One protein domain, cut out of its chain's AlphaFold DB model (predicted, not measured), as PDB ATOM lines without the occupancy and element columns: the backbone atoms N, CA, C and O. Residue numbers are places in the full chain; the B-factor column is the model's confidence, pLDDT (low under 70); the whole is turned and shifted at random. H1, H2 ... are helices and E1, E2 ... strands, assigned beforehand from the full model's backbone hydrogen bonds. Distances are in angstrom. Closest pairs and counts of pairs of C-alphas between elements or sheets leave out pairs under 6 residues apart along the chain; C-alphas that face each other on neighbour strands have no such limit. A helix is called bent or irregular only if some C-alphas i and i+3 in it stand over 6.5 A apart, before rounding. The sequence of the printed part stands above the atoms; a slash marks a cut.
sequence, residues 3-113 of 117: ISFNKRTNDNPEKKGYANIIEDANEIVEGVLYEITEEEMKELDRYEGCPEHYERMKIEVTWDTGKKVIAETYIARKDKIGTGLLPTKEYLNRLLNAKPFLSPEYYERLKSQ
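What this domain is: This is residues 3 to 113 of the 117 residues of the protein "Gamma-glutamylcyclotransferase" of Candidatus Hydrogenedentes bacterium (UniProt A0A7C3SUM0). Two antiparallel strand hairpins, the short E1-E2 nearest the middle and the long, bent E3-E4, come near each other at the end of E4, without forming one named sheet. The helical hairpin H2-H3 lies past E1-E2, away from E3-E4, and the single helix H1 lies off to one side of the long hairpin. The printed part has 111 residues, with three named helices and four named strands in the order E1, E2, H1, E3, E4, H2, H3; its class is mixed, helices and strands. It is compact, with a radius of gyration of the C-alphas of 14.4 A, and rounded, spanning 41 by 34 by 26 A.

How they stand to each other: E1, residues 3 to 8, and E2, residues 17 to 22, form a hairpin of antiparallel neighbours, 129 degrees between their directions; N 20 and O 4 are within hydrogen-bond range at 2.7 A. H1, residues 38 to 47, has one pair of C-alphas within 8 A of E3, residues 54 to 62: those of Asp 45 and Arg 56, 7.9 A apart. E3 and E4, residues 68 to 76, form an antiparallel hairpin, 153 degrees between their directions, with N 55 and O 75 within hydrogen-bond range at 2.8 A. E3 bends by 58 degrees at residue 58, E4 by 53 degrees at residue 71. The closest C-alphas of E2 and E4 are those of Asn 20 and Ala 76, 5.9 A apart. H2, residues 89 to 96, and H3, residues 104 to 111, form a helical hairpin: they touch, at a shallow tilt of 18 degrees, opposite ways, and their closest C-alphas are those of Leu 96 and Lys 111, 7.0 A apart. The closest C-alphas of E2 and H2 are those of Tyr 18 and Tyr 91, 7.9 A apart. H1 is apart from H2 and H3. In H1, H2 and H3 every O i to N i+4 pair is within hydrogen-bond range.

Where its parts are: E1, residues 3 to 8, begins at C-alpha 3, (229.801, 224.809, 290.757), and is 14.4 A long; E2, residues 17 to 22, is 13.8 A. H1, residues 38 to 47, is 14.5 A. E3, residues 54 to 62, is 22.6 A, and E4, residues 68 to 76, is 23.8 A and ends at C-alpha 76, (224.387, 230.440, 282.444). H2, residues 89 to 96, is 10.1 A; H3, residues 104 to 111, is 10.4 A and ends at C-alpha 111, (231.173, 213.147, 293.197).

The domain as a whole: The two C-alphas farthest apart are those of Glu 14 and Thr 65, 40.6 A. The printed part has no cut. The long links are E2 to H1, residues 23 to 37, and E4 to H2, residues 77 to 88. The mean pLDDT of the printed part is 95.8, and no printed residue is under 70.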
ATOM      1  N   ILE A   3     230.471 225.607 291.787       96.44
ATOM      2  CA  ILE A   3     229.801 224.809 290.757       96.44
ATOM      3  C   ILE A   3     228.366 224.506 291.193       96.44
ATOM      4  O   ILE A   3     228.125 223.994 292.278       96.44
ATOM      5  N   SER A   4     227.404 224.779 290.319       96.69
ATOM      6  CA  SER A   4     225.985 224.543 290.571       96.69
ATOM      7  C   SER A   4     225.335 223.882 289.364       96.69
ATOM      8  O   SER A   4     225.564 224.279 288.226       96.69
ATOM      9  N   PHE A   5     224.447 222.916 289.586       97.56
ATOM     10  CA  PHE A   5     223.707 222.237 288.516       97.56
ATOM     11  C   PHE A   5     222.349 222.888 288.264       97.56
ATOM     12  O   PHE A   5     221.315 222.229 288.225       97.56
ATOM     13  N   ASN A   6     222.339 224.214 288.140       97.44
ATOM     14  CA  ASN A   6     221.109 224.998 288.057       97.44
ATOM     15  C   ASN A   6     220.779 225.479 286.642       97.44
ATOM     16  O   ASN A   6     219.793 226.195 286.473       97.44
ATOM     17  N   LYS A   7     221.556 225.105 285.621       97.06
ATOM     18  CA  LYS A   7     221.222 225.441 284.237       97.06
ATOM     19  C   LYS A   7     220.068 224.567 283.753       97.06
ATOM     20  O   LYS A   7     220.229 223.357 283.623       97.06
ATOM     21  N   ARG A   8     218.932 225.179 283.411       96.25
ATOM     22  CA  ARG A   8     217.777 224.481 282.827       96.25
ATOM     23  C   ARG A   8     218.160 223.800 281.518       96.25
ATOM     24  O   ARG A   8     218.797 224.408 280.653       96.25
ATOM     25  N   THR A   9     217.706 222.563 281.359       93.00
ATOM     26  CA  THR A   9     217.795 221.834 280.094       93.00
ATOM     27  C   THR A   9     216.511 221.989 279.282       93.00
ATOM     28  O   THR A   9     215.454 222.305 279.825       93.00
ATOM     29  N   ASN A  10     216.579 221.767 277.969       89.56
ATOM     30  CA  ASN A  10     215.396 221.867 277.107       89.56
ATOM     31  C   ASN A  10     214.457 220.652 277.244       89.56
ATOM     32  O   ASN A  10     213.264 220.774 276.989       89.56
ATOM     33  N   ASP A  11     214.983 219.486 277.629       90.75
ATOM     34  CA  ASP A  11     214.243 218.220 277.710       90.75
ATOM     35  C   ASP A  11     213.464 218.046 279.023       90.75
ATOM     36  O   ASP A  11     212.376 217.474 279.014       90.75
ATOM     37  N   ASN A  12     213.991 218.533 280.151       91.06
ATOM     38  CA  ASN A  12     213.320 218.456 281.452       91.06
ATOM     39  C   ASN A  12     213.667 219.671 282.342       91.06
ATOM     40  O   ASN A  12     214.342 219.519 283.367       91.06
ATOM     41  N   PRO A  13     213.202 220.878 281.967       89.69
ATOM     42  CA  PRO A  13     213.615 222.150 282.574       89.69
ATOM     43  C   PRO A  13     213.223 222.334 284.046       89.69
ATOM     44  O   PRO A  13     213.679 223.295 284.663       89.69
ATOM     45  N   GLU A  14     212.366 221.468 284.590       91.94
ATOM     46  CA  GLU A  14     211.857 221.546 285.967       91.94
ATOM     47  C   GLU A  14     212.614 220.638 286.945       91.94
ATOM     48  O   GLU A  14     212.448 220.770 288.154       91.94
ATOM     49  N   LYS A  15     213.423 219.692 286.447       94.38
ATOM     50  CA  LYS A  15     214.145 218.731 287.303       94.38
ATOM     51  C   LYS A  15     215.601 218.518 286.914       94.38
ATOM     52  O   LYS A  15     216.424 218.252 287.785       94.38
ATOM     53  N   LYS A  16     215.924 218.592 285.622       96.75
ATOM     54  CA  LYS A  16     217.263 218.308 285.110       96.75
ATOM     55  C   LYS A  16     218.068 219.598 284.986       96.75
ATOM     56  O   LYS A  16     217.583 220.598 284.456       96.75
ATOM     57  N   GLY A  17     219.303 219.543 285.469       97.00
ATOM     58  CA  GLY A  17     220.237 220.657 285.486       97.00
ATOM     59  C   GLY A  17     221.575 220.323 284.833       97.00
ATOM     60  O   GLY A  17     222.141 219.258 285.081       97.00
ATOM     61  N   TYR A  18     222.096 221.239 284.020       97.44
ATOM     62  CA  TYR A  18     223.497 221.233 283.592       97.44
ATOM     63  C   TYR A  18     224.362 222.108 284.498       97.44
ATOM     64  O   TYR A  18     223.852 222.898 285.299       97.44
ATOM     65  N   ALA A  19     225.677 221.923 284.390       96.94
ATOM     66  CA  ALA A  19     226.648 222.648 285.188       96.94
ATOM     67  C   ALA A  19     226.642 224.143 284.855       96.94
ATOM     68  O   ALA A  19     226.496 224.564 283.710       96.94
ATOM     69  N   ASN A  20     226.825 224.944 285.883       97.75
ATOM     70  CA  ASN A  20     226.971 226.381 285.837       97.75
ATOM     71  C   ASN A  20     227.951 226.786 286.942       97.75
ATOM     72  O   ASN A  20     228.177 226.028 287.887       97.75
ATOM     73  N   ILE A  21     228.493 227.992 286.844       96.75
ATOM     74  CA  ILE A  21     229.306 228.591 287.891       96.75
ATOM     75  C   ILE A  21     228.540 229.788 288.451       96.75
ATOM     76  O   ILE A  21     228.016 230.610 287.699       96.75
ATOM     77  N   ILE A  22     228.458 229.874 289.774       95.44
ATOM     78  CA  ILE A  22     227.834 230.994 290.480       95.44
ATOM     79  C   ILE A  22     228.859 231.715 291.357       95.44
ATOM     80  O   ILE A  22     229.903 231.168 291.726       95.44
ATOM     81  N   GLU A  23     228.579 232.979 291.663       93.69
ATOM     82  CA  GLU A  23     229.398 233.747 292.593       93.69
ATOM     83  C   GLU A  23     229.268 233.172 294.005       93.69
ATOM     84  O   GLU A  23     228.169 233.011 294.523       93.69
ATOM     85  N   ASP A  24     230.414 232.900 294.617       95.00
ATOM     86  CA  ASP A  24     230.544 232.522 296.021       95.00
ATOM     87  C   ASP A  24     231.963 232.916 296.458       95.00
ATOM     88  O   ASP A  24     232.920 232.671 295.720       95.00
ATOM     89  N   ALA A  25     232.121 233.592 297.595       91.75
ATOM     90  CA  ALA A  25     233.424 234.076 298.061       91.75
ATOM     91  C   ALA A  25     234.226 233.032 298.863       91.75
ATOM     92  O   ALA A  25     235.422 233.216 299.075       91.75
ATOM     93  N   ASN A  26     233.572 231.966 299.314       93.94
ATOM     94  CA  ASN A  26     234.131 230.922 300.168       93.94
ATOM     95  C   ASN A  26     234.435 229.636 299.391       93.94
ATOM     96  O   ASN A  26     235.223 228.817 299.854       93.94
ATOM     97  N   GLU A  27     233.843 229.477 298.207       95.44
ATOM     98  CA  GLU A  27     234.033 228.306 297.357       95.44
ATOM     99  C   GLU A  27     235.010 228.544 296.194       95.44
ATOM    100  O   GLU A  27     235.251 229.667 295.723       95.44
ATOM    101  N   ILE A  28     235.556 227.433 295.698       94.31
ATOM    102  CA  ILE A  28     236.479 227.371 294.560       94.31
ATOM    103  C   ILE A  28     235.914 226.408 293.519       94.31
ATOM    104  O   ILE A  28     235.457 225.321 293.872       94.31
ATOM    105  N   VAL A  29     236.018 226.775 292.240       96.69
ATOM    106  CA  VAL A  29     235.777 225.886 291.096       96.69
ATOM    107  C   VAL A  29     237.118 225.495 290.487       96.69
ATOM    108  O   VAL A  29     237.901 226.365 290.114       96.69
ATOM    109  N   GLU A  30     237.367 224.193 290.376       96.81
ATOM    110  CA  GLU A  30     238.474 223.641 289.600       96.81
ATOM    111  C   GLU A  30     237.978 223.203 288.221       96.81
ATOM    112  O   GLU A  30     236.829 222.784 288.048       96.81
ATOM    113  N   GLY A  31     238.861 223.296 287.231       95.44
ATOM    114  CA  GLY A  31     238.573 222.954 285.848       95.44
ATOM    115  C   GLY A  31     239.853 222.767 285.043       95.44
ATOM    116  O   GLY A  31     240.957 222.816 285.582       95.44
ATOM    117  N   VAL A  32     239.695 222.557 283.740       95.69
ATOM    118  CA  VAL A  32     240.810 222.334 282.814       95.69
ATOM    119  C   VAL A  32     240.981 223.561 281.930       95.69
ATOM    120  O   VAL A  32     240.005 224.069 281.378       95.69
ATOM    121  N   LEU A  33     242.220 224.034 281.796       95.94
ATOM    122  CA  LEU A  33     242.562 225.110 280.871       95.94
ATOM    123  C   LEU A  33     242.950 224.531 279.516       95.94
ATOM    124  O   LEU A  33     243.841 223.689 279.428       95.94
ATOM    125  N   TYR A  34     242.284 225.019 278.474       95.62
ATOM    126  CA  TYR A  34     242.568 224.684 277.086       95.62
ATOM    127  C   TYR A  34     243.079 225.925 276.357       95.62
ATOM    128  O   TYR A  34     242.511 227.009 276.491       95.62
ATOM    129  N   GLU A  35     244.142 225.753 275.579       96.12
ATOM    130  CA  GLU A  35     244.578 226.730 274.586       96.12
ATOM    131  C   GLU A  35     243.948 226.343 273.248       96.12
ATOM    132  O   GLU A  35     244.160 225.230 272.769       96.12
ATOM    133  N   ILE A  36     243.131 227.238 272.694       96.50
ATOM    134  CA  ILE A  36     242.349 227.008 271.475       96.50
ATOM    135  C   ILE A  36     242.375 228.246 270.580       96.50
ATOM    136  O   ILE A  36     242.657 229.354 271.048       96.50
ATOM    137  N   THR A  37     242.069 228.073 269.295       97.62
ATOM    138  CA  THR A  37     242.007 229.182 268.335       97.62
ATOM    139  C   THR A  37     240.699 229.974 268.436       97.62
ATOM    140  O   THR A  37     239.721 229.545 269.052       97.62
ATOM    141  N   GLU A  38     240.645 231.143 267.791       95.00
ATOM    142  CA  GLU A  38     239.405 231.924 267.699       95.00
ATOM    143  C   GLU A  38     238.306 231.189 266.915       95.00
ATOM    144  O   GLU A  38     237.119 231.362 267.194       95.00
ATOM    145  N   GLU A  39     238.673 230.379 265.921       96.69
ATOM    146  CA  GLU A  39     237.733 229.531 265.190       96.69
ATOM    147  C   GLU A  39     237.138 228.456 266.098       96.69
ATOM    148  O   GLU A  39     235.920 228.303 266.129       96.69
ATOM    149  N   GLU A  40     237.964 227.767 266.886       97.12
ATOM    150  CA  GLU A  40     237.505 226.773 267.864       97.12
ATOM    151  C   GLU A  40     236.633 227.416 268.950       97.12
ATOM    152  O   GLU A  40     235.612 226.852 269.341       97.12
ATOM    153  N   MET A  41     236.954 228.645 269.368       95.94
ATOM    154  CA  MET A  41     236.109 229.413 270.285       95.94
ATOM    155  C   MET A  41     234.714 229.685 269.695       95.94
ATOM    156  O   MET A  41     233.709 229.557 270.391       95.94
ATOM    157  N   LYS A  42     234.615 229.999 268.396       95.50
ATOM    158  CA  LYS A  42     233.316 230.158 267.710       95.50
ATOM    159  C   LYS A  42     232.546 228.843 267.599       95.50
ATOM    160  O   LYS A  42     231.319 228.871 267.516       95.50
ATOM    161  N   GLU A  43     233.225 227.698 267.548       96.94
ATOM    162  CA  GLU A  43     232.567 226.390 267.639       96.94
ATOM    163  C   GLU A  43     231.983 226.182 269.040       96.94
ATOM    164  O   GLU A  43     230.809 225.825 269.158       96.94
ATOM    165  N   LEU A  44     232.761 226.467 270.091       96.38
ATOM    166  CA  LEU A  44     232.301 226.379 271.480       96.38
ATOM    167  C   LEU A  44     231.104 227.289 271.746       96.38
ATOM    168  O   LEU A  44     230.117 226.824 272.311       96.38
ATOM    169  N   ASP A  45     231.128 228.532 271.254       96.50
ATOM    170  CA  ASP A  45     229.995 229.453 271.379       96.50
ATOM    171  C   ASP A  45     228.697 228.828 270.837       96.50
ATOM    172  O   ASP A  45     227.637 228.976 271.446       96.50
ATOM    173  N   ARG A  46     228.760 228.069 269.731       95.94
ATOM    174  CA  ARG A  46     227.582 227.382 269.178       95.94
ATOM    175  C   ARG A  46     227.124 226.208 270.034       95.94
ATOM    176  O   ARG A  46     225.918 226.036 270.198       95.94
ATOM    177  N   TYR A  47     228.048 225.409 270.570       94.06
ATOM    178  CA  TYR A  47     227.703 224.281 271.445       94.06
ATOM    179  C   TYR A  47     227.104 224.735 272.778       94.06
ATOM    180  O   TYR A  47     226.144 224.130 273.254       94.06
ATOM    181  N   GLU A  48     227.621 225.826 273.340       93.31
ATOM    182  CA  GLU A  48     227.123 226.427 274.581       93.31
ATOM    183  C   GLU A  48     225.850 227.260 274.359       93.31
ATOM    184  O   GLU A  48     225.206 227.705 275.312       93.31
ATOM    185  N   GLY A  49     225.455 227.478 273.100       93.38
ATOM    186  CA  GLY A  49     224.326 228.329 272.734       93.38
ATOM    187  C   GLY A  49     224.531 229.776 273.177       93.38
ATOM    188  O   GLY A  49     223.592 230.404 273.658       93.38
ATOM    189  N   CYS A  50     225.764 230.275 273.113       92.56
ATOM    190  CA  CYS A  50     226.120 231.644 273.448       92.56
ATOM    191  C   CYS A  50     225.693 232.608 272.322       92.56
ATOM    192  O   CYS A  50     225.989 232.327 271.157       92.56
ATOM    193  N   PRO A  51     225.080 233.769 272.644       92.62
ATOM    194  CA  PRO A  51     224.849 234.320 273.986       92.62
ATOM    195  C   PRO A  51     223.483 233.992 274.625       92.62
ATOM    196  O   PRO A  51     223.171 234.543 275.682       92.62
ATOM    197  N   GLU A  52     222.627 233.170 274.009       94.75
ATOM    198  CA  GLU A  52     221.234 232.940 274.434       94.75
ATOM    199  C   GLU A  52     221.076 231.980 275.625       94.75
ATOM    200  O   GLU A  52     220.113 232.078 276.390       94.75
ATOM    201  N   HIS A  53     221.983 231.023 275.788       94.25
ATOM    202  CA  HIS A  53     221.948 230.003 276.832       94.25
ATOM    203  C   HIS A  53     222.972 230.301 277.926       94.25
ATOM    204  O   HIS A  53     222.606 230.348 279.108       94.25
ATOM    205  N   TYR A  54     224.217 230.502 277.523       95.69
ATOM    206  CA  TYR A  54     225.310 230.947 278.370       95.69
ATOM    207  C   TYR A  54     225.864 232.268 277.845       95.69
ATOM    208  O   TYR A  54     225.772 232.564 276.659       95.69
ATOM    209  N   GLU A  55     226.444 233.057 278.736       96.06
ATOM    210  CA  GLU A  55     227.238 234.231 278.402       96.06
ATOM    211  C   GLU A  55     228.715 233.889 278.591       96.06
ATOM    212  O   GLU A  55     229.103 233.319 279.617       96.06
ATOM    213  N   ARG A  56     229.544 234.242 277.604       96.06
ATOM    214  CA  ARG A  56     230.994 234.115 277.732       96.06
ATOM    215  C   ARG A  56     231.529 235.197 278.665       96.06
ATOM    216  O   ARG A  56     231.237 236.381 278.495       96.06
ATOM    217  N   MET A  57     232.339 234.793 279.635       95.50
ATOM    218  CA  MET A  57     232.918 235.667 280.648       95.50
ATOM    219  C   MET A  57     234.428 235.468 280.727       95.50
ATOM    220  O   MET A  57     234.914 234.339 280.755       95.50
ATOM    221  N   LYS A  58     235.170 236.576 280.811       96.69
ATOM    222  CA  LYS A  58     236.597 236.553 281.144       96.69
ATOM    223  C   LYS A  58     236.765 236.464 282.653       96.69
ATOM    224  O   LYS A  58     236.232 237.301 283.379       96.69
ATOM    225  N   ILE A  59     237.526 235.479 283.103       95.75
ATOM    226  CA  ILE A  59     237.815 235.228 284.512       95.75
ATOM    227  C   ILE A  59     239.325 235.145 284.734       95.75
ATOM    228  O   ILE A  59     240.071 234.721 283.852       95.75
ATOM    229  N   GLU A  60     239.781 235.559 285.912       96.44
ATOM    230  CA  GLU A  60     241.145 235.286 286.361       96.44
ATOM    231  C   GLU A  60     241.164 233.934 287.079       96.44
ATOM    232  O   GLU A  60     240.405 233.714 288.022       96.44
ATOM    233  N   VAL A  61     242.040 233.036 286.640       96.62
ATOM    234  CA  VAL A  61     242.236 231.706 287.224       96.62
ATOM    235  C   VAL A  61     243.678 231.538 287.681       96.62
ATOM    236  O   VAL A  61     244.591 232.166 287.144       96.62
ATOM    237  N   THR A  62     243.888 230.667 288.665       96.56
ATOM    238  CA  THR A  62     245.231 230.250 289.086       96.56
ATOM    239  C   THR A  62     245.531 228.897 288.461       96.56
ATOM    240  O   THR A  62     244.823 227.929 288.718       96.56
ATOM    241  N   TRP A  63     246.551 228.843 287.610       93.88
ATOM    242  CA  TRP A  63     247.032 227.604 287.003       93.88
ATOM    243  C   TRP A  63     247.826 226.767 288.025       93.88
ATOM    244  O   TRP A  63     248.233 227.284 289.065       93.88
ATOM    245  N   ASP A  64     248.086 225.493 287.732       88.50
ATOM    246  CA  ASP A  64     248.796 224.550 288.614       88.50
ATOM    247  C   ASP A  64     250.224 225.003 288.973       88.50
ATOM    248  O   ASP A  64     250.730 224.720 290.056       88.50
ATOM    249  N   THR A  65     250.844 225.802 288.105       90.50
ATOM    250  CA  THR A  65     252.127 226.483 288.336       90.50
ATOM    251  C   THR A  65     252.055 227.627 289.359       90.50
ATOM    252  O   THR A  65     253.078 228.232 289.676       90.50
ATOM    253  N   GLY A  66     250.861 227.981 289.845       93.31
ATOM    254  CA  GLY A  66     250.600 229.157 290.681       93.31
ATOM    255  C   GLY A  66     250.486 230.469 289.892       93.31
ATOM    256  O   GLY A  66     250.257 231.531 290.475       93.31
ATOM    257  N   LYS A  67     250.637 230.427 288.562       95.75
ATOM    258  CA  LYS A  67     250.506 231.601 287.693       95.75
ATOM    259  C   LYS A  67     249.037 231.995 287.528       95.75
ATOM    260  O   LYS A  67     248.189 231.151 287.250       95.75
ATOM    261  N   LYS A  68     248.758 233.298 287.597       97.31
ATOM    262  CA  LYS A  68     247.456 233.867 287.230       97.31
ATOM    263  C   LYS A  68     247.324 234.014 285.716       97.31
ATOM    264  O   LYS A  68     248.236 234.525 285.060       97.31
ATOM    265  N   VAL A  69     246.196 233.578 285.169       96.75
ATOM    266  CA  VAL A  69     245.882 233.635 283.735       96.75
ATOM    267  C   VAL A  69     244.468 234.182 283.558       96.75
ATOM    268  O   VAL A  69     243.579 233.861 284.342       96.75
ATOM    269  N   ILE A  70     244.258 235.012 282.535       97.25
ATOM    270  CA  ILE A  70     242.912 235.399 282.107       97.25
ATOM    271  C   ILE A  70     242.413 234.341 281.126       97.25
ATOM    272  O   ILE A  70     243.022 234.149 280.076       97.25
ATOM    273  N   ALA A  71     241.320 233.675 281.475       96.94
ATOM    274  CA  ALA A  71     240.666 232.656 280.664       96.94
ATOM    275  C   ALA A  71     239.227 233.072 280.340       96.94
ATOM    276  O   ALA A  71     238.651 233.929 281.013       96.94
ATOM    277  N   GLU A  72     238.641 232.464 279.313       97.00
ATOM    278  CA  GLU A  72     237.214 232.587 279.021       97.00
ATOM    279  C   GLU A  72     236.470 231.346 279.528       97.00
ATOM    280  O   GLU A  72     236.954 230.222 279.418       97.00
ATOM    281  N   THR A  73     235.295 231.558 280.114       96.94
ATOM    282  CA  THR A  73     234.377 230.503 280.556       96.94
ATOM    283  C   THR A  73     232.938 230.884 280.214       96.94
ATOM    284  O   THR A  73     232.679 232.001 279.761       96.94
ATOM    285  N   TYR A  74     231.993 229.978 280.448       97.56
ATOM    286  CA  TYR A  74     230.578 230.164 280.147       97.56
ATOM    287  C   TYR A  74     229.747 230.155 281.431       97.56
ATOM    288  O   TYR A  74     229.771 229.194 282.198       97.56
ATOM    289  N   ILE A  75     228.980 231.225 281.652       97.31
ATOM    290  CA  ILE A  75     228.072 231.378 282.796       97.31
ATOM    291  C   ILE A  75     226.632 231.370 282.294       97.31
ATOM    292  O   ILE A  75     226.291 232.071 281.343       97.31
ATOM    293  N   ALA A  76     225.767 230.552 282.890       97.31
ATOM    294  CA  ALA A  76     224.387 230.440 282.444       97.31
ATOM    295  C   ALA A  76     223.656 231.776 282.609       97.31
ATOM    296  O   ALA A  76     223.718 232.409 283.667       97.31
ATOM    297  N   ARG A  77     222.886 232.177 281.590       96.31
ATOM    298  CA  ARG A  77     222.042 233.372 281.695       96.31
ATOM    299  C   ARG A  77     221.025 233.244 282.828       96.31
ATOM    300  O   ARG A  77     220.465 232.172 283.066       96.31
ATOM    301  N   LYS A  78     220.680 234.383 283.434       94.19
ATOM    302  CA  LYS A  78     219.689 234.483 284.521       94.19
ATOM    303  C   LYS A  78     218.307 233.928 284.152       94.19
ATOM    304  O   LYS A  78     217.643 233.351 285.003       94.19
ATOM    305  N   ASP A  79     217.872 234.064 282.899       94.88
ATOM    306  CA  ASP A  79     216.588 233.526 282.418       94.88
ATOM    307  C   ASP A  79     216.637 232.020 282.103       94.88
ATOM    308  O   ASP A  79     215.621 231.415 281.761       94.88
ATOM    309  N   LYS A  80     217.813 231.398 282.223       96.12
ATOM    310  CA  LYS A  80     218.036 229.983 281.923       96.12
ATOM    311  C   LYS A  80     218.456 229.157 283.131       96.12
ATOM    312  O   LYS A  80     218.814 227.993 282.961       96.12
ATOM    313  N   ILE A  81     218.415 229.728 284.329       96.88
ATOM    314  CA  ILE A  81     218.654 228.994 285.570       96.88
ATOM    315  C   ILE A  81     217.334 228.628 286.262       96.88
ATOM    316  O   ILE A  81     216.277 229.209 286.000       96.88
ATOM    317  N   GLY A  82     217.376 227.613 287.117       95.75
ATOM    318  CA  GLY A  82     216.240 227.137 287.904       95.75
ATOM    319  C   GLY A  82     216.659 226.715 289.308       95.75
ATOM    320  O   GLY A  82     217.837 226.724 289.653       95.75
ATOM    321  N   THR A  83     215.687 226.344 290.130       94.62
ATOM    322  CA  THR A  83     215.895 225.894 291.515       94.62
ATOM    323  C   THR A  83     215.507 224.432 291.655       94.62
ATOM    324  O   THR A  83     214.543 224.005 291.027       94.62
ATOM    325  N   GLY A  84     216.207 223.674 292.503       94.69
ATOM    326  CA  GLY A  84     215.906 222.251 292.719       94.69
ATOM    327  C   GLY A  84     216.257 221.346 291.533       94.69
ATOM    328  O   GLY A  84     215.776 220.218 291.467       94.69
ATOM    329  N   LEU A  85     217.067 221.841 290.594       97.50
ATOM    330  CA  LEU A  85     217.552 221.063 289.462       97.50
ATOM    331  C   LEU A  85     218.731 220.189 289.886       97.50
ATOM    332  O   LEU A  85     219.561 220.609 290.693       97.50
ATOM    333  N   LEU A  86     218.806 218.990 289.315       97.50
ATOM    334  CA  LEU A  86     219.870 218.025 289.567       97.50
ATOM    335  C   LEU A  86     220.458 217.519 288.242       97.50
ATOM    336  O   LEU A  86     219.722 217.356 287.261       97.50
ATOM    337  N   PRO A  87     221.767 217.229 288.185       97.69
ATOM    338  CA  PRO A  87     222.350 216.532 287.051       97.69
ATOM    339  C   PRO A  87     221.852 215.088 286.998       97.69
ATOM    340  O   PRO A  87     221.488 214.498 288.014       97.69
ATOM    341  N   THR A  88     221.886 214.475 285.817       97.94
ATOM    342  CA  THR A  88     221.787 213.011 285.737       97.94
ATOM    343  C   THR A  88     223.114 212.378 286.152       97.94
ATOM    344  O   THR A  88     224.173 212.993 285.994       97.94
ATOM    345  N   LYS A  89     223.092 211.128 286.622       97.69
ATOM    346  CA  LYS A  89     224.302 210.328 286.880       97.69
ATOM    347  C   LYS A  89     225.206 210.267 285.663       97.69
ATOM    348  O   LYS A  89     226.417 210.420 285.785       97.69
ATOM    349  N   GLU A  90     224.623 210.070 284.483       97.19
ATOM    350  CA  GLU A  90     225.374 210.043 283.230       97.19
ATOM    351  C   GLU A  90     226.115 211.365 282.992       97.19
ATOM    352  O   GLU A  90     227.309 211.358 282.699       97.19
ATOM    353  N   TYR A  91     225.430 212.501 283.151       97.19
ATOM    354  CA  TYR A  91     226.034 213.815 282.960       97.19
ATOM    355  C   TYR A  91     227.120 214.094 284.005       97.19
ATOM    356  O   TYR A  91     228.216 214.520 283.643       97.19
ATOM    357  N   LEU A  92     226.863 213.784 285.279       98.06
ATOM    358  CA  LEU A  92     227.856 213.935 286.341       98.06
ATOM    359  C   LEU A  92     229.097 213.069 286.076       98.06
ATOM    360  O   LEU A  92     230.219 213.553 286.202       98.06
ATOM    361  N   ASN A  93     228.919 211.825 285.620       97.75
ATOM    362  CA  ASN A  93     230.028 210.939 285.258       97.75
ATOM    363  C   ASN A  93     230.908 211.515 284.141       97.75
ATOM    364  O   ASN A  93     232.122 211.313 284.165       97.75
ATOM    365  N   ARG A  94     230.341 212.275 283.192       97.25
ATOM    366  CA  ARG A  94     231.142 212.976 282.172       97.25
ATOM    367  C   ARG A  94     232.085 213.999 282.806       97.25
ATOM    368  O   ARG A  94     233.237 214.065 282.396       97.25
ATOM    369  N   LEU A  95     231.631 214.737 283.822       97.19
ATOM    370  CA  LEU A  95     232.485 215.669 284.570       97.19
ATOM    371  C   LEU A  95     233.525 214.926 285.418       97.19
ATOM    372  O   LEU A  95     234.687 215.318 285.460       97.19
ATOM    373  N   LEU A  96     233.141 213.809 286.043       97.38
ATOM    374  CA  LEU A  96     234.050 212.985 286.848       97.38
ATOM    375  C   LEU A  96     235.182 212.343 286.026       97.38
ATOM    376  O   LEU A  96     236.214 211.991 286.595       97.38
ATOM    377  N   ASN A  97     235.060 212.242 284.700       97.31
ATOM    378  CA  ASN A  97     236.173 211.812 283.844       97.31
ATOM    379  C   ASN A  97     237.362 212.788 283.867       97.31
ATOM    380  O   ASN A  97     238.473 212.390 283.521       97.31
ATOM    381  N   ALA A  98     237.172 214.026 284.338       95.81
ATOM    382  CA  ALA A  98     238.255 214.981 284.559       95.81
ATOM    383  C   ALA A  98     239.114 214.668 285.801       95.81
ATOM    384  O   ALA A  98     240.035 215.420 286.095       95.81
ATOM    385  N   LYS A  99     238.865 213.554 286.511       97.06
ATOM    386  CA  LYS A  99     239.614 213.122 287.708       97.06
ATOM    387  C   LYS A  99     241.138 213.326 287.642       97.06
ATOM    388  O   LYS A  99     241.679 213.773 288.647       97.06
ATOM    389  N   PRO A 100     241.851 213.022 286.537       97.00
ATOM    390  CA  PRO A 100     243.305 213.208 286.481       97.00
ATOM    391  C   PRO A 100     243.772 214.667 286.602       97.00
ATOM    392  O   PRO A 100     244.952 214.895 286.843       97.00
ATOM    393  N   PHE A 101     242.871 215.633 286.412       95.62
ATOM    394  CA  PHE A 101     243.159 217.070 286.384       95.62
ATOM    395  C   PHE A 101     242.616 217.825 287.603       95.62
ATOM    396  O   PHE A 101     242.788 219.036 287.686       95.62
ATOM    397  N   LEU A 102     241.934 217.133 288.516       96.31
ATOM    398  CA  LEU A 102     241.281 217.726 289.681       96.31
ATOM    399  C   LEU A 102     242.005 217.304 290.958       96.31
ATOM    400  O   LEU A 102     242.535 216.191 291.042       96.31
ATOM    401  N   SER A 103     241.976 218.161 291.975       96.06
ATOM    402  CA  SER A 103     242.402 217.769 293.312       96.06
ATOM    403  C   SER A 103     241.515 216.630 293.840       96.06
ATOM    404  O   SER A 103     240.323 216.548 293.503       96.06
ATOM    405  N   PRO A 104     242.059 215.719 294.670       97.19
ATOM    406  CA  PRO A 104     241.263 214.672 295.306       97.19
ATOM    407  C   PRO A 104     240.060 215.229 296.076       97.19
ATOM    408  O   PRO A 104     238.968 214.659 296.017       97.19
ATOM    409  N   GLU A 105     240.243 216.359 296.759       96.69
ATOM    410  CA  GLU A 105     239.214 217.033 297.546       96.69
ATOM    411  C   GLU A 105     238.085 217.562 296.656       96.69
ATOM    412  O   GLU A 105     236.906 217.307 296.925       96.69
ATOM    413  N   TYR A 106     238.428 218.244 295.557       96.94
ATOM    414  CA  TYR A 106     237.440 218.748 294.608       96.94
ATOM    415  C   TYR A 106     236.686 217.610 293.923       96.94
ATOM    416  O   TYR A 106     235.462 217.668 293.785       96.94
ATOM    417  N   TYR A 107     237.399 216.555 293.522       98.00
ATOM    418  CA  TYR A 107     236.802 215.388 292.886       98.00
ATOM    419  C   TYR A 107     235.759 214.715 293.785       98.00
ATOM    420  O   TYR A 107     234.654 214.420 293.324       98.00
ATOM    421  N   GLU A 108     236.065 214.491 295.066       97.94
ATOM    422  CA  GLU A 108     235.101 213.877 295.986       97.94
ATOM    423  C   GLU A 108     233.905 214.801 296.268       97.94
ATOM    424  O   GLU A 108     232.773 214.316 296.306       97.94
ATOM    425  N   ARG A 109     234.104 216.127 296.345       96.62
ATOM    426  CA  ARG A 109     232.997 217.101 296.445       96.62
ATOM    427  C   ARG A 109     232.106 217.119 295.199       96.62
ATOM    428  O   ARG A 109     230.884 217.240 295.300       96.62
ATOM    429  N   LEU A 110     232.697 216.998 294.011       97.19
ATOM    430  CA  LEU A 110     231.952 216.891 292.755       97.19
ATOM    431  C   LEU A 110     231.186 215.563 292.683       97.19
ATOM    432  O   LEU A 110     230.049 215.512 292.228       97.19
ATOM    433  N   LYS A 111     231.783 214.479 293.172       97.38
ATOM    434  CA  LYS A 111     231.173 213.147 293.197       97.38
ATOM    435  C   LYS A 111     230.049 213.015 294.225       97.38
ATOM    436  O   LYS A 111     229.154 212.200 294.022       97.38
ATOM    437  N   SER A 112     230.060 213.806 295.301       96.81
ATOM    438  CA  SER A 112     229.003 213.802 296.323       96.81
ATOM    439  C   SER A 112     227.724 214.539 295.908       96.81
ATOM    440  O   SER A 112     226.785 214.624 296.701       96.81
ATOM    441  N   GLN A 113     227.680 215.099 294.698       96.94
ATOM    442  CA  GLN A 113     226.522 215.826 294.189       96.94
ATOM    443  C   GLN A 113     225.324 214.887 294.032       96.94
ATOM    444  O   GLN A 113     225.442 213.769 293.524       96.94
TER     445      GLN A 113